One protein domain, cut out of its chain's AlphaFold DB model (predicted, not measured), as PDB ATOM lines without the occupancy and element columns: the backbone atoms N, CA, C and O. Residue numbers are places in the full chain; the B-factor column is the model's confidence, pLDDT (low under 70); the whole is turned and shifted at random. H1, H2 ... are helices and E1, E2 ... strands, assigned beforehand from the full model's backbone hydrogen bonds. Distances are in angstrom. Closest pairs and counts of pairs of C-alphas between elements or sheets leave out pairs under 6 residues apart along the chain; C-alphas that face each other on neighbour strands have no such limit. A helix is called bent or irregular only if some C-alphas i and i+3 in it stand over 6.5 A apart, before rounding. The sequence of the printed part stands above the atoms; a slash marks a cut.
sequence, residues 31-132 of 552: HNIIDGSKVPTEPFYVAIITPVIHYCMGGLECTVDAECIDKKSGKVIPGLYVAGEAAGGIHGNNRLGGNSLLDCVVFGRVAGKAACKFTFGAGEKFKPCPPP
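What this domain is: This is residues 31 to 132 of the 552 residues of a protein of Symbiodinium necroappetens (UniProt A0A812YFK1). With little regular structure, a two-stranded hairpin, E1 and E2, packs beside one long helix, H1, and a long tail, of which residues 35 to 41 and 43 to 54 stand free, sticks out. The 102 printed residues hold E1, E2 and H1 in that order, with an antiparallel sheet E1 - E2; the class is mixed, with 36 residues in named elements. The whole is extended, radius of gyration of the C-alphas 22.9 A, spanning 75 by 31 by 20 A.

How they stand to each other: Strands E1, residues 67 to 70, and E2, residues 75 to 81, form a hairpin with a tight link; N 68 and O 80 are 2.9 A apart, within hydrogen-bond range. The closest C-alphas of E2 and H1, residues 99 to 123, are those of Tyr 81 and Ala 111, 5.9 A apart. H1 has 19 of 21 O i to N i+4 pairs within range.

Where its parts are: E1 begins at C-alpha 67 (174.252, 189.461, 127.240) and spans 9.8 A; E2 spans 12.9 A. H1 spans 35.5 A to C-alpha 123 (173.407, 209.303, 121.132), has a kink of 52 degrees near residue 117, and is irregular: C-alphas 119 and 122 are 9.6 A apart.

The domain as a whole: The farthest C-alphas, Ser 37 and Gly 123, are 75.2 A apart. The printed part has no cut; E2 to H1 is a long link. Residues 31 to 33, 122 to 125 and 127 to 132 have pLDDT under 70.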
ATOM      1  N   HIS A  31     150.289 179.810 167.476       54.78
ATOM      2  CA  HIS A  31     148.820 179.842 167.428       54.78
ATOM      3  C   HIS A  31     148.167 178.531 166.945       54.78
ATOM      4  O   HIS A  31     146.949 178.436 166.937       54.78
ATOM      5  N   ASN A  32     148.971 177.513 166.611       62.00
ATOM      6  CA  ASN A  32     148.523 176.221 166.079       62.00
ATOM      7  C   ASN A  32     148.957 175.034 166.960       62.00
ATOM      8  O   ASN A  32     149.095 173.918 166.464       62.00
ATOM      9  N   ILE A  33     149.233 175.265 168.250       68.06
ATOM     10  CA  ILE A  33     149.505 174.166 169.183       68.06
ATOM     11  C   ILE A  33     148.168 173.594 169.643       68.06
ATOM     12  O   ILE A  33     147.386 174.268 170.314       68.06
ATOM     13  N   ILE A  34     147.925 172.339 169.281       71.56
ATOM     14  CA  ILE A  34     146.869 171.536 169.887       71.56
ATOM     15  C   ILE A  34     147.370 171.133 171.276       71.56
ATOM     16  O   ILE A  34     148.463 170.585 171.401       71.56
ATOM     17  N   ASP A  35     146.578 171.426 172.304       75.94
ATOM     18  CA  ASP A  35     146.805 170.954 173.674       75.94
ATOM     19  C   ASP A  35     147.042 169.434 173.664       75.94
ATOM     20  O   ASP A  35     146.263 168.696 173.051       75.94
ATOM     21  N   GLY A  36     148.107 168.961 174.322       74.44
ATOM     22  CA  GLY A  36     148.502 167.550 174.322       74.44
ATOM     23  C   GLY A  36     147.375 166.603 174.741       74.44
ATOM     24  O   GLY A  36     147.279 165.488 174.225       74.44
ATOM     25  N   SER A  37     146.465 167.068 175.601       79.44
ATOM     26  CA  SER A  37     145.278 166.315 176.024       79.44
ATOM     27  C   SER A  37     144.217 166.147 174.926       79.44
ATOM     28  O   SER A  37     143.449 165.185 174.958       79.44
ATOM     29  N   LYS A  38     144.189 167.047 173.937       75.69
ATOM     30  CA  LYS A  38     143.233 167.069 172.816       75.69
ATOM     31  C   LYS A  38     143.786 166.422 171.548       75.69
ATOM     32  O   LYS A  38     143.007 165.994 170.701       75.69
ATOM     33  N   VAL A  39     145.109 166.269 171.437       81.81
ATOM     34  CA  VAL A  39     145.773 165.563 170.324       81.81
ATOM     35  C   VAL A  39     145.127 164.205 169.995       81.81
ATOM     36  O   VAL A  39     144.932 163.941 168.816       81.81
ATOM     37  N   PRO A  40     144.730 163.339 170.952       80.50
ATOM     38  CA  PRO A  40     144.131 162.043 170.614       80.50
ATOM     39  C   PRO A  40     142.743 162.127 169.961       80.50
ATOM     40  O   PRO A  40     142.314 161.164 169.327       80.50
ATOM     41  N   THR A  41     142.022 163.233 170.160       81.50
ATOM     42  CA  THR A  41     140.621 163.398 169.740       81.50
ATOM     43  C   THR A  41     140.446 164.316 168.539       81.50
ATOM     44  O   THR A  41     139.412 164.248 167.877       81.50
ATOM     45  N   GLU A  42     141.426 165.171 168.250       84.12
ATOM     46  CA  GLU A  42     141.359 166.089 167.115       84.12
ATOM     47  C   GLU A  42     141.584 165.358 165.777       84.12
ATOM     48  O   GLU A  42     142.472 164.505 165.662       84.12
ATOM     49  N   PRO A  43     140.805 165.677 164.729       80.38
ATOM     50  CA  PRO A  43     141.023 165.121 163.403       80.38
ATOM     51  C   PRO A  43     142.295 165.703 162.770       80.38
ATOM     52  O   PRO A  43     142.418 166.912 162.575       80.38
ATOM     53  N   PHE A  44     143.224 164.832 162.369       82.00
ATOM     54  CA  PHE A  44     144.392 165.224 161.581       82.00
ATOM     55  C   PHE A  44     144.131 165.046 160.092       82.00
ATOM     56  O   PHE A  44     143.840 163.947 159.617       82.00
ATOM     57  N   TYR A  45     144.319 166.125 159.340       83.50
ATOM     58  CA  TYR A  45     144.333 166.083 157.886       83.50
ATOM     59  C   TYR A  45     145.777 165.968 157.411       83.50
ATOM     60  O   TYR A  45     146.618 166.810 157.720       83.50
ATOM     61  N   VAL A  46     146.066 164.909 156.661       84.31
ATOM     62  CA  VAL A  46     147.400 164.653 156.115       84.31
ATOM     63  C   VAL A  46     147.347 164.818 154.602       84.31
ATOM     64  O   VAL A  46     146.524 164.196 153.932       84.31
ATOM     65  N   ALA A  47     148.243 165.641 154.060       85.94
ATOM     66  CA  ALA A  47     148.451 165.757 152.623       85.94
ATOM     67  C   ALA A  47     149.576 164.812 152.180       85.94
ATOM     68  O   ALA A  47     150.650 164.777 152.782       85.94
ATOM     69  N   ILE A  48     149.344 164.064 151.102       88.88
ATOM     70  CA  ILE A  48     150.385 163.257 150.461       88.88
ATOM     71  C   ILE A  48     151.216 164.186 149.572       88.88
ATOM     72  O   ILE A  48     150.681 164.812 148.660       88.88
ATOM     73  N   ILE A  49     152.524 164.266 149.828       88.31
ATOM     74  CA  ILE A  49     153.454 165.146 149.108       88.31
ATOM     75  C   ILE A  49     154.503 164.291 148.394       88.31
ATOM     76  O   ILE A  49     155.025 163.334 148.963       88.31
ATOM     77  N   THR A  50     154.830 164.657 147.154       82.88
ATOM     78  CA  THR A  50     155.900 164.041 146.359       82.88
ATOM     79  C   THR A  50     156.773 165.133 145.738       82.88
ATOM     80  O   THR A  50     156.234 166.152 145.300       82.88
ATOM     81  N   PRO A  51     158.106 164.949 145.666       81.06
ATOM     82  CA  PRO A  51     158.976 165.862 144.938       81.06
ATOM     83  C   PRO A  51     158.620 165.919 143.450       81.06
ATOM     84  O   PRO A  51     158.446 164.887 142.804       81.06
ATOM     85  N   VAL A  52     158.576 167.128 142.898       80.50
ATOM     86  CA  VAL A  52     158.324 167.386 141.475       80.50
ATOM     87  C   VAL A  52     159.402 168.304 140.910       80.50
ATOM     88  O   VAL A  52     160.073 169.020 141.657       80.50
ATOM     89  N   ILE A  53     159.574 168.295 139.584       85.31
ATOM     90  CA  ILE A  53     160.412 169.294 138.912       85.31
ATOM     91  C   ILE A  53     159.815 170.670 139.213       85.31
ATOM     92  O   ILE A  53     158.642 170.910 138.939       85.31
ATOM     93  N   HIS A  54     160.625 171.545 139.804       88.38
ATOM     94  CA  HIS A  54     160.164 172.842 140.294       88.38
ATOM     95  C   HIS A  54     160.841 174.026 139.599       88.38
ATOM     96  O   HIS A  54     160.171 175.013 139.326       88.38
ATOM     97  N   TYR A  55     162.147 173.939 139.325       87.69
ATOM     98  CA  TYR A  55     162.922 175.034 138.739       87.69
ATOM     99  C   TYR A  55     164.044 174.505 137.844       87.69
ATOM    100  O   TYR A  55     164.676 173.494 138.175       87.69
ATOM    101  N   CYS A  56     164.315 175.203 136.745       89.31
ATOM    102  CA  CYS A  56     165.418 174.921 135.836       89.31
ATOM    103  C   CYS A  56     166.591 175.869 136.117       89.31
ATOM    104  O   CYS A  56     166.595 177.017 135.703       89.31
ATOM    105  N   MET A  57     167.624 175.385 136.814       89.50
ATOM    106  CA  MET A  57     168.833 176.188 137.081       89.50
ATOM    107  C   MET A  57     169.713 176.391 135.833       89.50
ATOM    108  O   MET A  57     170.569 177.278 135.800       89.50
ATOM    109  N   GLY A  58     169.558 175.515 134.838       87.88
ATOM    110  CA  GLY A  58     170.228 175.633 133.547       87.88
ATOM    111  C   GLY A  58     169.472 176.572 132.611       87.88
ATOM    112  O   GLY A  58     168.276 176.769 132.763       87.88
ATOM    113  N   GLY A  59     170.164 177.097 131.605       91.12
ATOM    114  CA  GLY A  59     169.591 178.052 130.666       91.12
ATOM    115  C   GLY A  59     170.636 178.563 129.684       91.12
ATOM    116  O   GLY A  59     171.685 177.937 129.496       91.12
ATOM    117  N   LEU A  60     170.349 179.701 129.061       93.62
ATOM    118  CA  LEU A  60     171.300 180.422 128.222       93.62
ATOM    119  C   LEU A  60     172.404 181.024 129.093       93.62
ATOM    120  O   LEU A  60     172.130 181.689 130.086       93.62
ATOM    121  N   GLU A  61     173.654 180.784 128.718       92.56
ATOM    122  CA  GLU A  61     174.813 181.367 129.387       92.56
ATOM    123  C   GLU A  61     174.909 182.859 129.044       92.56
ATOM    124  O   GLU A  61     174.804 183.230 127.870       92.56
ATOM    125  N   CYS A  62     175.085 183.712 130.053       93.00
ATOM    126  CA  CYS A  62     175.095 185.160 129.875       93.00
ATOM    127  C   CYS A  62     176.153 185.873 130.723       93.00
ATOM    128  O   CYS A  62     176.646 185.338 131.717       93.00
ATOM    129  N   THR A  63     176.503 187.095 130.323       93.19
ATOM    130  CA  THR A  63     177.374 187.991 131.097       93.19
ATOM    131  C   THR A  63     176.619 188.613 132.279       93.19
ATOM    132  O   THR A  63     175.402 188.476 132.411       93.19
ATOM    133  N   VAL A  64     177.337 189.351 133.133       93.00
ATOM    134  CA  VAL A  64     176.735 190.150 134.219       93.00
ATOM    135  C   VAL A  64     175.787 191.239 133.709       93.00
ATOM    136  O   VAL A  64     174.884 191.635 134.436       93.00
ATOM    137  N   ASP A  65     175.954 191.671 132.457       92.75
ATOM    138  CA  ASP A  65     175.074 192.618 131.766       92.75
ATOM    139  C   ASP A  65     173.928 191.914 131.015       92.75
ATOM    140  O   ASP A  65     173.236 192.528 130.201       92.75
ATOM    141  N   ALA A  66     173.702 190.627 131.309       94.38
ATOM    142  CA  ALA A  66     172.655 189.789 130.733       94.38
ATOM    143  C   ALA A  66     172.775 189.565 129.213       94.38
ATOM    144  O   ALA A  66     171.797 189.220 128.549       94.38
ATOM    145  N   GLU A  67     173.973 189.730 128.650       93.62
ATOM    146  CA  GLU A  67     174.252 189.461 127.240       93.62
ATOM    147  C   GLU A  67     174.489 187.969 127.017       93.62
ATOM    148  O   GLU A  67     175.311 187.363 127.704       93.62
ATOM    149  N   CYS A  68     173.818 187.370 126.036       94.25
ATOM    150  CA  CYS A  68     173.992 185.954 125.731       94.25
ATOM    151  C   CYS A  68     175.390 185.666 125.174       94.25
ATOM    152  O   CYS A  68     175.869 186.354 124.269       94.25
ATOM    153  N   ILE A  69     176.013 184.597 125.662       91.56
ATOM    154  CA  ILE A  69     177.348 184.162 125.250       91.56
ATOM    155  C   ILE A  69     177.216 182.987 124.276       91.56
ATOM    156  O   ILE A  69     176.570 181.976 124.558       91.56
ATOM    157  N   ASP A  70     177.862 183.089 123.116       89.69
ATOM    158  CA  ASP A  70     178.021 181.947 122.223       89.69
ATOM    159  C   ASP A  70     179.070 180.994 122.804       89.69
ATOM    160  O   ASP A  70     180.262 181.297 122.872       89.69
ATOM    161  N   LYS A  71     178.630 179.793 123.176       83.38
ATOM    162  CA  LYS A  71     179.479 178.785 123.822       83.38
ATOM    163  C   LYS A  71     180.673 178.317 122.978       83.38
ATOM    164  O   LYS A  71     181.641 177.803 123.531       83.38
ATOM    165  N   LYS A  72     180.620 178.426 121.644       86.25
ATOM    166  CA  LYS A  72     181.718 177.966 120.771       86.25
ATOM    167  C   LYS A  72     182.841 178.991 120.695       86.25
ATOM    168  O   LYS A  72     184.006 178.613 120.636       86.25
ATOM    169  N   SER A  73     182.476 180.263 120.631       87.12
ATOM    170  CA  SER A  73     183.403 181.380 120.485       87.12
ATOM    171  C   SER A  73     183.775 182.025 121.819       87.12
ATOM    172  O   SER A  73     184.782 182.726 121.875       87.12
ATOM    173  N   GLY A  74     182.977 181.809 122.870       88.56
ATOM    174  CA  GLY A  74     183.092 182.498 124.157       88.56
ATOM    175  C   GLY A  74     182.771 183.992 124.070       88.56
ATOM    176  O   GLY A  74     183.088 184.739 124.990       88.56
ATOM    177  N   LYS A  75     182.200 184.450 122.949       90.06
ATOM    178  CA  LYS A  75     181.916 185.863 122.691       90.06
ATOM    179  C   LYS A  75     180.439 186.159 122.890       90.06
ATOM    180  O   LYS A  75     179.586 185.308 122.646       90.06
ATOM    181  N   VAL A  76     180.153 187.397 123.275       91.94
ATOM    182  CA  VAL A  76     178.790 187.929 123.327       91.94
ATOM    183  C   VAL A  76     178.157 187.888 121.938       91.94
ATOM    184  O   VAL A  76     178.788 188.274 120.950       91.94
ATOM    185  N   ILE A  77     176.904 187.437 121.876       88.50
ATOM    186  CA  ILE A  77     176.039 187.521 120.699       88.50
ATOM    187  C   ILE A  77     175.404 188.919 120.697       88.50
ATOM    188  O   ILE A  77     174.540 189.190 121.534       88.50
ATOM    189  N   PRO A  78     175.801 189.825 119.784       85.12
ATOM    190  CA  PRO A  78     175.335 191.207 119.823       85.12
ATOM    191  C   PRO A  78     173.815 191.300 119.670       85.12
ATOM    192  O   PRO A  78     173.240 190.710 118.754       85.12
ATOM    193  N   GLY A  79     173.168 192.067 120.548       85.19
ATOM    194  CA  GLY A  79     171.723 192.297 120.498       85.19
ATOM    195  C   GLY A  79     170.861 191.172 121.078       85.19
ATOM    196  O   GLY A  79     169.638 191.285 121.026       85.19
ATOM    197  N   LEU A  80     171.462 190.111 121.629       91.50
ATOM    198  CA  LEU A  80     170.739 189.025 122.287       91.50
ATOM    199  C   LEU A  80     170.979 189.061 123.801       91.50
ATOM    200  O   LEU A  80     172.110 188.911 124.260       91.50
ATOM    201  N   TYR A  81     169.895 189.214 124.558       93.62
ATOM    202  CA  TYR A  81     169.900 189.312 126.017       93.62
ATOM    203  C   TYR A  81     168.950 188.279 126.627       93.62
ATOM    204  O   TYR A  81     167.973 187.885 125.985       93.62
ATOM    205  N   VAL A  82     169.211 187.853 127.863       94.56
ATOM    206  CA  VAL A  82     168.388 186.866 128.585       94.56
ATOM    207  C   VAL A  82     168.250 187.231 130.061       94.56
ATOM    208  O   VAL A  82     169.177 187.757 130.660       94.56
ATOM    209  N   ALA A  83     167.094 186.948 130.662       94.81
ATOM    210  CA  ALA A  83     166.843 187.159 132.086       94.81
ATOM    211  C   ALA A  83     165.859 186.118 132.646       94.81
ATOM    212  O   ALA A  83     165.100 185.507 131.887       94.81
ATOM    213  N   GLY A  84     165.845 185.965 133.975       92.44
ATOM    214  CA  GLY A  84     164.970 185.036 134.696       92.44
ATOM    215  C   GLY A  84     165.353 183.572 134.479       92.44
ATOM    216  O   GLY A  84     166.480 183.271 134.109       92.44
ATOM    217  N   GLU A  85     164.393 182.653 134.623       94.12
ATOM    218  CA  GLU A  85     164.634 181.196 134.536       94.12
ATOM    219  C   GLU A  85     165.183 180.723 133.172       94.12
ATOM    220  O   GLU A  85     165.710 179.621 133.051       94.12
ATOM    221  N   ALA A  86     165.108 181.556 132.129       93.50
ATOM    222  CA  ALA A  86     165.761 181.277 130.850       93.50
ATOM    223  C   ALA A  86     167.291 181.465 130.896       93.50
ATOM    224  O   ALA A  86     167.994 180.921 130.037       93.50
ATOM    225  N   ALA A  87     167.807 182.239 131.852       90.69
ATOM    226  CA  ALA A  87     169.230 182.456 132.073       90.69
ATOM    227  C   ALA A  87     169.818 181.320 132.922       90.69
ATOM    228  O   ALA A  87     169.263 180.903 133.936       90.69
ATOM    229  N   GLY A  88     170.965 180.799 132.494       88.94
ATOM    230  CA  GLY A  88     171.667 179.721 133.177       88.94
ATOM    231  C   GLY A  88     172.784 180.232 134.081       88.94
ATOM    232  O   GLY A  88     173.448 181.220 133.780       88.94
ATOM    233  N   GLY A  89     173.052 179.503 135.167       83.69
ATOM    234  CA  GLY A  89     174.273 179.673 135.967       83.69
ATOM    235  C   GLY A  89     174.174 180.639 137.152       83.69
ATOM    236  O   GLY A  89     174.948 180.486 138.093       83.69
ATOM    237  N   ILE A  90     173.180 181.536 137.189       87.12
ATOM    238  CA  ILE A  90     172.959 182.503 138.291       87.12
ATOM    239  C   ILE A  90     172.778 181.798 139.645       87.12
ATOM    240  O   ILE A  90     173.218 182.275 140.689       87.12
ATOM    241  N   HIS A  91     172.150 180.625 139.627       89.88
ATOM    242  CA  HIS A  91     171.826 179.853 140.824       89.88
ATOM    243  C   HIS A  91     172.756 178.654 141.067       89.88
ATOM    244  O   HIS A  91     172.521 177.872 141.990       89.88
ATOM    245  N   GLY A  92     173.795 178.472 140.243       88.62
ATOM    246  CA  GLY A  92     174.651 177.287 140.291       88.62
ATOM    247  C   GLY A  92     173.858 175.980 140.146       88.62
ATOM    248  O   GLY A  92     172.948 175.877 139.326       88.62
ATOM    249  N   ASN A  93     174.193 174.971 140.955       86.56
ATOM    250  CA  ASN A  93     173.550 173.651 140.894       86.56
ATOM    251  C   ASN A  93     172.257 173.544 141.713       86.56
ATOM    252  O   ASN A  93     171.522 172.573 141.546       86.56
ATOM    253  N   ASN A  94     171.995 174.483 142.621       88.19
ATOM    254  CA  ASN A  94     170.814 174.449 143.472       88.19
ATOM    255  C   ASN A  94     170.387 175.866 143.843       88.19
ATOM    256  O   ASN A  94     171.126 176.604 144.494       88.19
ATOM    257  N   ARG A  95     169.163 176.222 143.463       92.56
ATOM    258  CA  ARG A  95     168.598 177.537 143.735       92.56
ATOM    259  C   ARG A  95     168.143 177.654 145.193       92.56
ATOM    260  O   ARG A  95     167.378 176.821 145.673       92.56
ATOM    261  N   LEU A  96     168.524 178.743 145.860       88.56
ATOM    262  CA  LEU A  96     167.961 179.119 147.158       88.56
ATOM    263  C   LEU A  96     166.494 179.573 147.010       88.56
ATOM    264  O   LEU A  96     166.153 180.346 146.111       88.56
ATOM    265  N   GLY A  97     165.619 179.088 147.894       87.50
ATOM    266  CA  GLY A  97     164.204 179.465 147.918       87.50
ATOM    267  C   GLY A  97     164.008 180.982 148.001       87.50
ATOM    268  O   GLY A  97     164.737 181.662 148.711       87.50
ATOM    269  N   GLY A  98     163.037 181.509 147.250       86.50
ATOM    270  CA  GLY A  98     162.755 182.950 147.164       86.50
ATOM    271  C   GLY A  98     163.543 183.710 146.088       86.50
ATOM    272  O   GLY A  98     163.094 184.765 145.650       86.50
ATOM    273  N   ASN A  99     164.640 183.155 145.559       89.81
ATOM    274  CA  ASN A  99     165.519 183.907 144.653       89.81
ATOM    275  C   ASN A  99     165.091 183.934 143.174       89.81
ATOM    276  O   ASN A  99     165.648 184.725 142.428       89.81
ATOM    277  N   SER A 100     164.117 183.129 142.727       88.25
ATOM    278  CA  SER A 100     163.704 183.136 141.298       88.25
ATOM    279  C   SER A 100     162.994 184.422 140.906       88.25
ATOM    280  O   SER A 100     163.246 184.978 139.848       88.25
ATOM    281  N   LEU A 101     162.084 184.902 141.759       91.25
ATOM    282  CA  LEU A 101     161.380 186.156 141.489       91.25
ATOM    283  C   LEU A 101     162.354 187.334 141.553       91.25
ATOM    284  O   LEU A 101     162.268 188.246 140.736       91.25
ATOM    285  N   LEU A 102     163.315 187.270 142.480       91.12
ATOM    286  CA  LEU A 102     164.394 188.244 142.569       91.12
ATOM    287  C   LEU A 102     165.251 188.249 141.294       91.12
ATOM    288  O   LEU A 102     165.511 189.322 140.761       91.12
ATOM    289  N   ASP A 103     165.635 187.076 140.789       90.38
ATOM    290  CA  ASP A 103     166.363 186.924 139.524       90.38
ATOM    291  C   ASP A 103     165.595 187.573 138.363       90.38
ATOM    292  O   ASP A 103     166.104 188.491 137.716       90.38
ATOM    293  N   CYS A 104     164.317 187.222 138.184       91.81
ATOM    294  CA  CYS A 104     163.468 187.818 137.150       91.81
ATOM    295  C   CYS A 104     163.442 189.355 137.200       91.81
ATOM    296  O   CYS A 104     163.571 190.005 136.163       91.81
ATOM    297  N   VAL A 105     163.282 189.950 138.386       94.00
ATOM    298  CA  VAL A 105     163.185 191.412 138.533       94.00
ATOM    299  C   VAL A 105     164.543 192.088 138.329       94.00
ATOM    300  O   VAL A 105     164.645 193.073 137.593       94.00
ATOM    301  N   VAL A 106     165.596 191.568 138.962       93.81
ATOM    302  CA  VAL A 106     166.933 192.171 138.923       93.81
ATOM    303  C   VAL A 106     167.542 192.017 137.535       93.81
ATOM    304  O   VAL A 106     167.870 193.025 136.902       93.81
ATOM    305  N   PHE A 107     167.639 190.790 137.022       93.75
ATOM    306  CA  PHE A 107     168.216 190.549 135.703       93.75
ATOM    307  C   PHE A 107     167.302 191.027 134.579       93.75
ATOM    308  O   PHE A 107     167.810 191.475 133.556       93.75
ATOM    309  N   GLY A 108     165.981 191.071 134.779       94.75
ATOM    310  CA  GLY A 108     165.071 191.734 133.841       94.75
ATOM    311  C   GLY A 108     165.400 193.221 133.681       94.75
ATOM    312  O   GLY A 108     165.473 193.734 132.560       94.75
ATOM    313  N   ARG A 109     165.695 193.918 134.787       94.94
ATOM    314  CA  ARG A 109     166.122 195.324 134.750       94.94
ATOM    315  C   ARG A 109     167.510 195.496 134.132       94.94
ATOM    316  O   ARG A 109     167.725 196.470 133.409       94.94
ATOM    317  N   VAL A 110     168.446 194.594 134.420       95.12
ATOM    318  CA  VAL A 110     169.799 194.615 133.836       95.12
ATOM    319  C   VAL A 110     169.734 194.395 132.324       95.12
ATOM    320  O   VAL A 110     170.196 195.256 131.577       95.12
ATOM    321  N   ALA A 111     169.067 193.327 131.879       94.69
ATOM    322  CA  ALA A 111     168.867 193.004 130.470       94.69
ATOM    323  C   ALA A 111     168.164 194.140 129.726       94.69
ATOM    324  O   ALA A 111     168.620 194.554 128.665       94.69
ATOM    325  N   GLY A 112     167.101 194.709 130.308       92.81
ATOM    326  CA  GLY A 112     166.404 195.856 129.727       92.81
ATOM    327  C   GLY A 112     167.325 197.066 129.541       92.81
ATOM    328  O   GLY A 112     167.381 197.640 128.456       92.81
ATOM    329  N   LYS A 113     168.114 197.424 130.564       91.50
ATOM    330  CA  LYS A 113     169.085 198.529 130.469       91.50
ATOM    331  C   LYS A 113     170.166 198.259 129.420       91.50
ATOM    332  O   LYS A 113     170.506 199.171 128.667       91.50
ATOM    333  N   ALA A 114     170.720 197.051 129.383       90.50
ATOM    334  CA  ALA A 114     171.777 196.683 128.448       90.50
ATOM    335  C   ALA A 114     171.262 196.661 126.998       90.50
ATOM    336  O   ALA A 114     171.870 197.282 126.124       90.50
ATOM    337  N   ALA A 115     170.083 196.078 126.772       90.12
ATOM    338  CA  ALA A 115     169.406 196.089 125.480       90.12
ATOM    339  C   ALA A 115     169.115 197.520 125.006       90.12
ATOM    340  O   ALA A 115     169.466 197.872 123.881       90.12
ATOM    341  N   CYS A 116     168.569 198.387 125.866       88.12
ATOM    342  CA  CYS A 116     168.348 199.793 125.520       88.12
ATOM    343  C   CYS A 116     169.657 200.508 125.151       88.12
ATOM    344  O   CYS A 116     169.708 201.200 124.134       88.12
ATOM    345  N   LYS A 117     170.732 200.324 125.927       87.12
ATOM    346  CA  LYS A 117     172.047 200.910 125.609       87.12
ATOM    347  C   LYS A 117     172.572 200.435 124.257       87.12
ATOM    348  O   LYS A 117     173.113 201.240 123.502       87.12
ATOM    349  N   PHE A 118     172.405 199.155 123.937       84.88
ATOM    350  CA  PHE A 118     172.822 198.594 122.656       84.88
ATOM    351  C   PHE A 118     172.008 199.160 121.490       84.88
ATOM    352  O   PHE A 118     172.576 199.579 120.479       84.88
ATOM    353  N   THR A 119     170.689 199.236 121.650       82.62
ATOM    354  CA  THR A 119     169.771 199.729 120.623       82.62
ATOM    355  C   THR A 119     169.912 201.231 120.373       82.62
ATOM    356  O   THR A 119     169.910 201.653 119.221       82.62
ATOM    357  N   PHE A 120     170.035 202.057 121.412       80.19
ATOM    358  CA  PHE A 120     170.037 203.519 121.272       80.19
ATOM    359  C   PHE A 120     171.447 204.142 121.272       80.19
ATOM    360  O   PHE A 120     171.638 205.269 120.802       80.19
ATOM    361  N   GLY A 121     172.466 203.414 121.745       73.50
ATOM    362  CA  GLY A 121     173.832 203.917 121.902       73.50
ATOM    363  C   GLY A 121     173.933 205.148 122.818       73.50
ATOM    364  O   GLY A 121     172.976 205.548 123.470       73.50
ATOM    365  N   ALA A 122     175.100 205.799 122.835       64.19
ATOM    366  CA  ALA A 122     175.331 207.030 123.607       64.19
ATOM    367  C   ALA A 122     174.655 208.291 123.018       64.19
ATOM    368  O   ALA A 122     174.790 209.373 123.576       64.19
ATOM    369  N   GLY A 123     173.980 208.173 121.870       62.06
ATOM    370  CA  GLY A 123     173.407 209.303 121.132       62.06
ATOM    371  C   GLY A 123     171.898 209.217 120.918       62.06
ATOM    372  O   GLY A 123     171.407 209.899 120.025       62.06
ATOM    373  N   GLU A 124     171.206 208.335 121.650       61.59
ATOM    374  CA  GLU A 124     169.743 208.132 121.621       61.59
ATOM    375  C   GLU A 124     169.141 207.831 120.234       61.59
ATOM    376  O   GLU A 124     167.928 207.838 120.031       61.59
ATOM    377  N   LYS A 125     169.984 207.517 119.247       62.56
ATOM    378  CA  LYS A 125     169.548 207.149 117.902       62.56
ATOM    379  C   LYS A 125     169.325 205.650 117.866       62.56
ATOM    380  O   LYS A 125     170.279 204.888 117.997       62.56
ATOM    381  N   PHE A 126     168.076 205.250 117.634       71.94
ATOM    382  CA  PHE A 126     167.721 203.858 117.389       71.94
ATOM    383  C   PHE A 126     168.571 203.294 116.245       71.94
ATOM    384  O   PHE A 126     168.487 203.743 115.098       71.94
ATOM    385  N   LYS A 127     169.405 202.313 116.572       66.69
ATOM    386  CA  LYS A 127     170.146 201.496 115.625       66.69
ATOM    387  C   LYS A 127     169.388 200.181 115.496       66.69
ATOM    388  O   LYS A 127     169.439 199.374 116.427       66.69
ATOM    389  N   PRO A 128     168.675 199.944 114.383       63.44
ATOM    390  CA  PRO A 128     168.120 198.626 114.144       63.44
ATOM    391  C   PRO A 128     169.272 197.624 114.145       63.44
ATOM    392  O   PRO A 128     170.275 197.822 113.453       63.44
ATOM    393  N   CYS A 129     169.139 196.554 114.929       57.16
ATOM    394  CA  CYS A 129     169.973 195.385 114.708       57.16
ATOM    395  C   CYS A 129     169.665 194.932 113.276       57.16
ATOM    396  O   CYS A 129     168.483 194.724 112.975       57.16
ATOM    397  N   PRO A 130     170.655 194.864 112.365       52.59
ATOM    398  CA  PRO A 130     170.381 194.354 111.037       52.59
ATOM    399  C   PRO A 130     169.762 192.967 111.228       52.59
ATOM    400  O   PRO A 130     170.334 192.169 111.981       52.59
ATOM    401  N   PRO A 131     168.593 192.672 110.618       51.66
ATOM    402  CA  PRO A 131     168.096 191.302 110.612       51.66
ATOM    403  C   PRO A 131     169.272 190.442 110.161       51.66
ATOM    404  O   PRO A 131     169.958 190.891 109.235       51.66
ATOM    405  N   PRO A 132     169.573 189.311 110.836       49.34
ATOM    406  CA  PRO A 132     170.720 188.475 110.498       49.34
ATOM    407  C   PRO A 132     170.679 188.315 108.992       49.34
ATOM    408  O   PRO A 132     169.704 187.752 108.489       49.34
TER     409      PRO A 132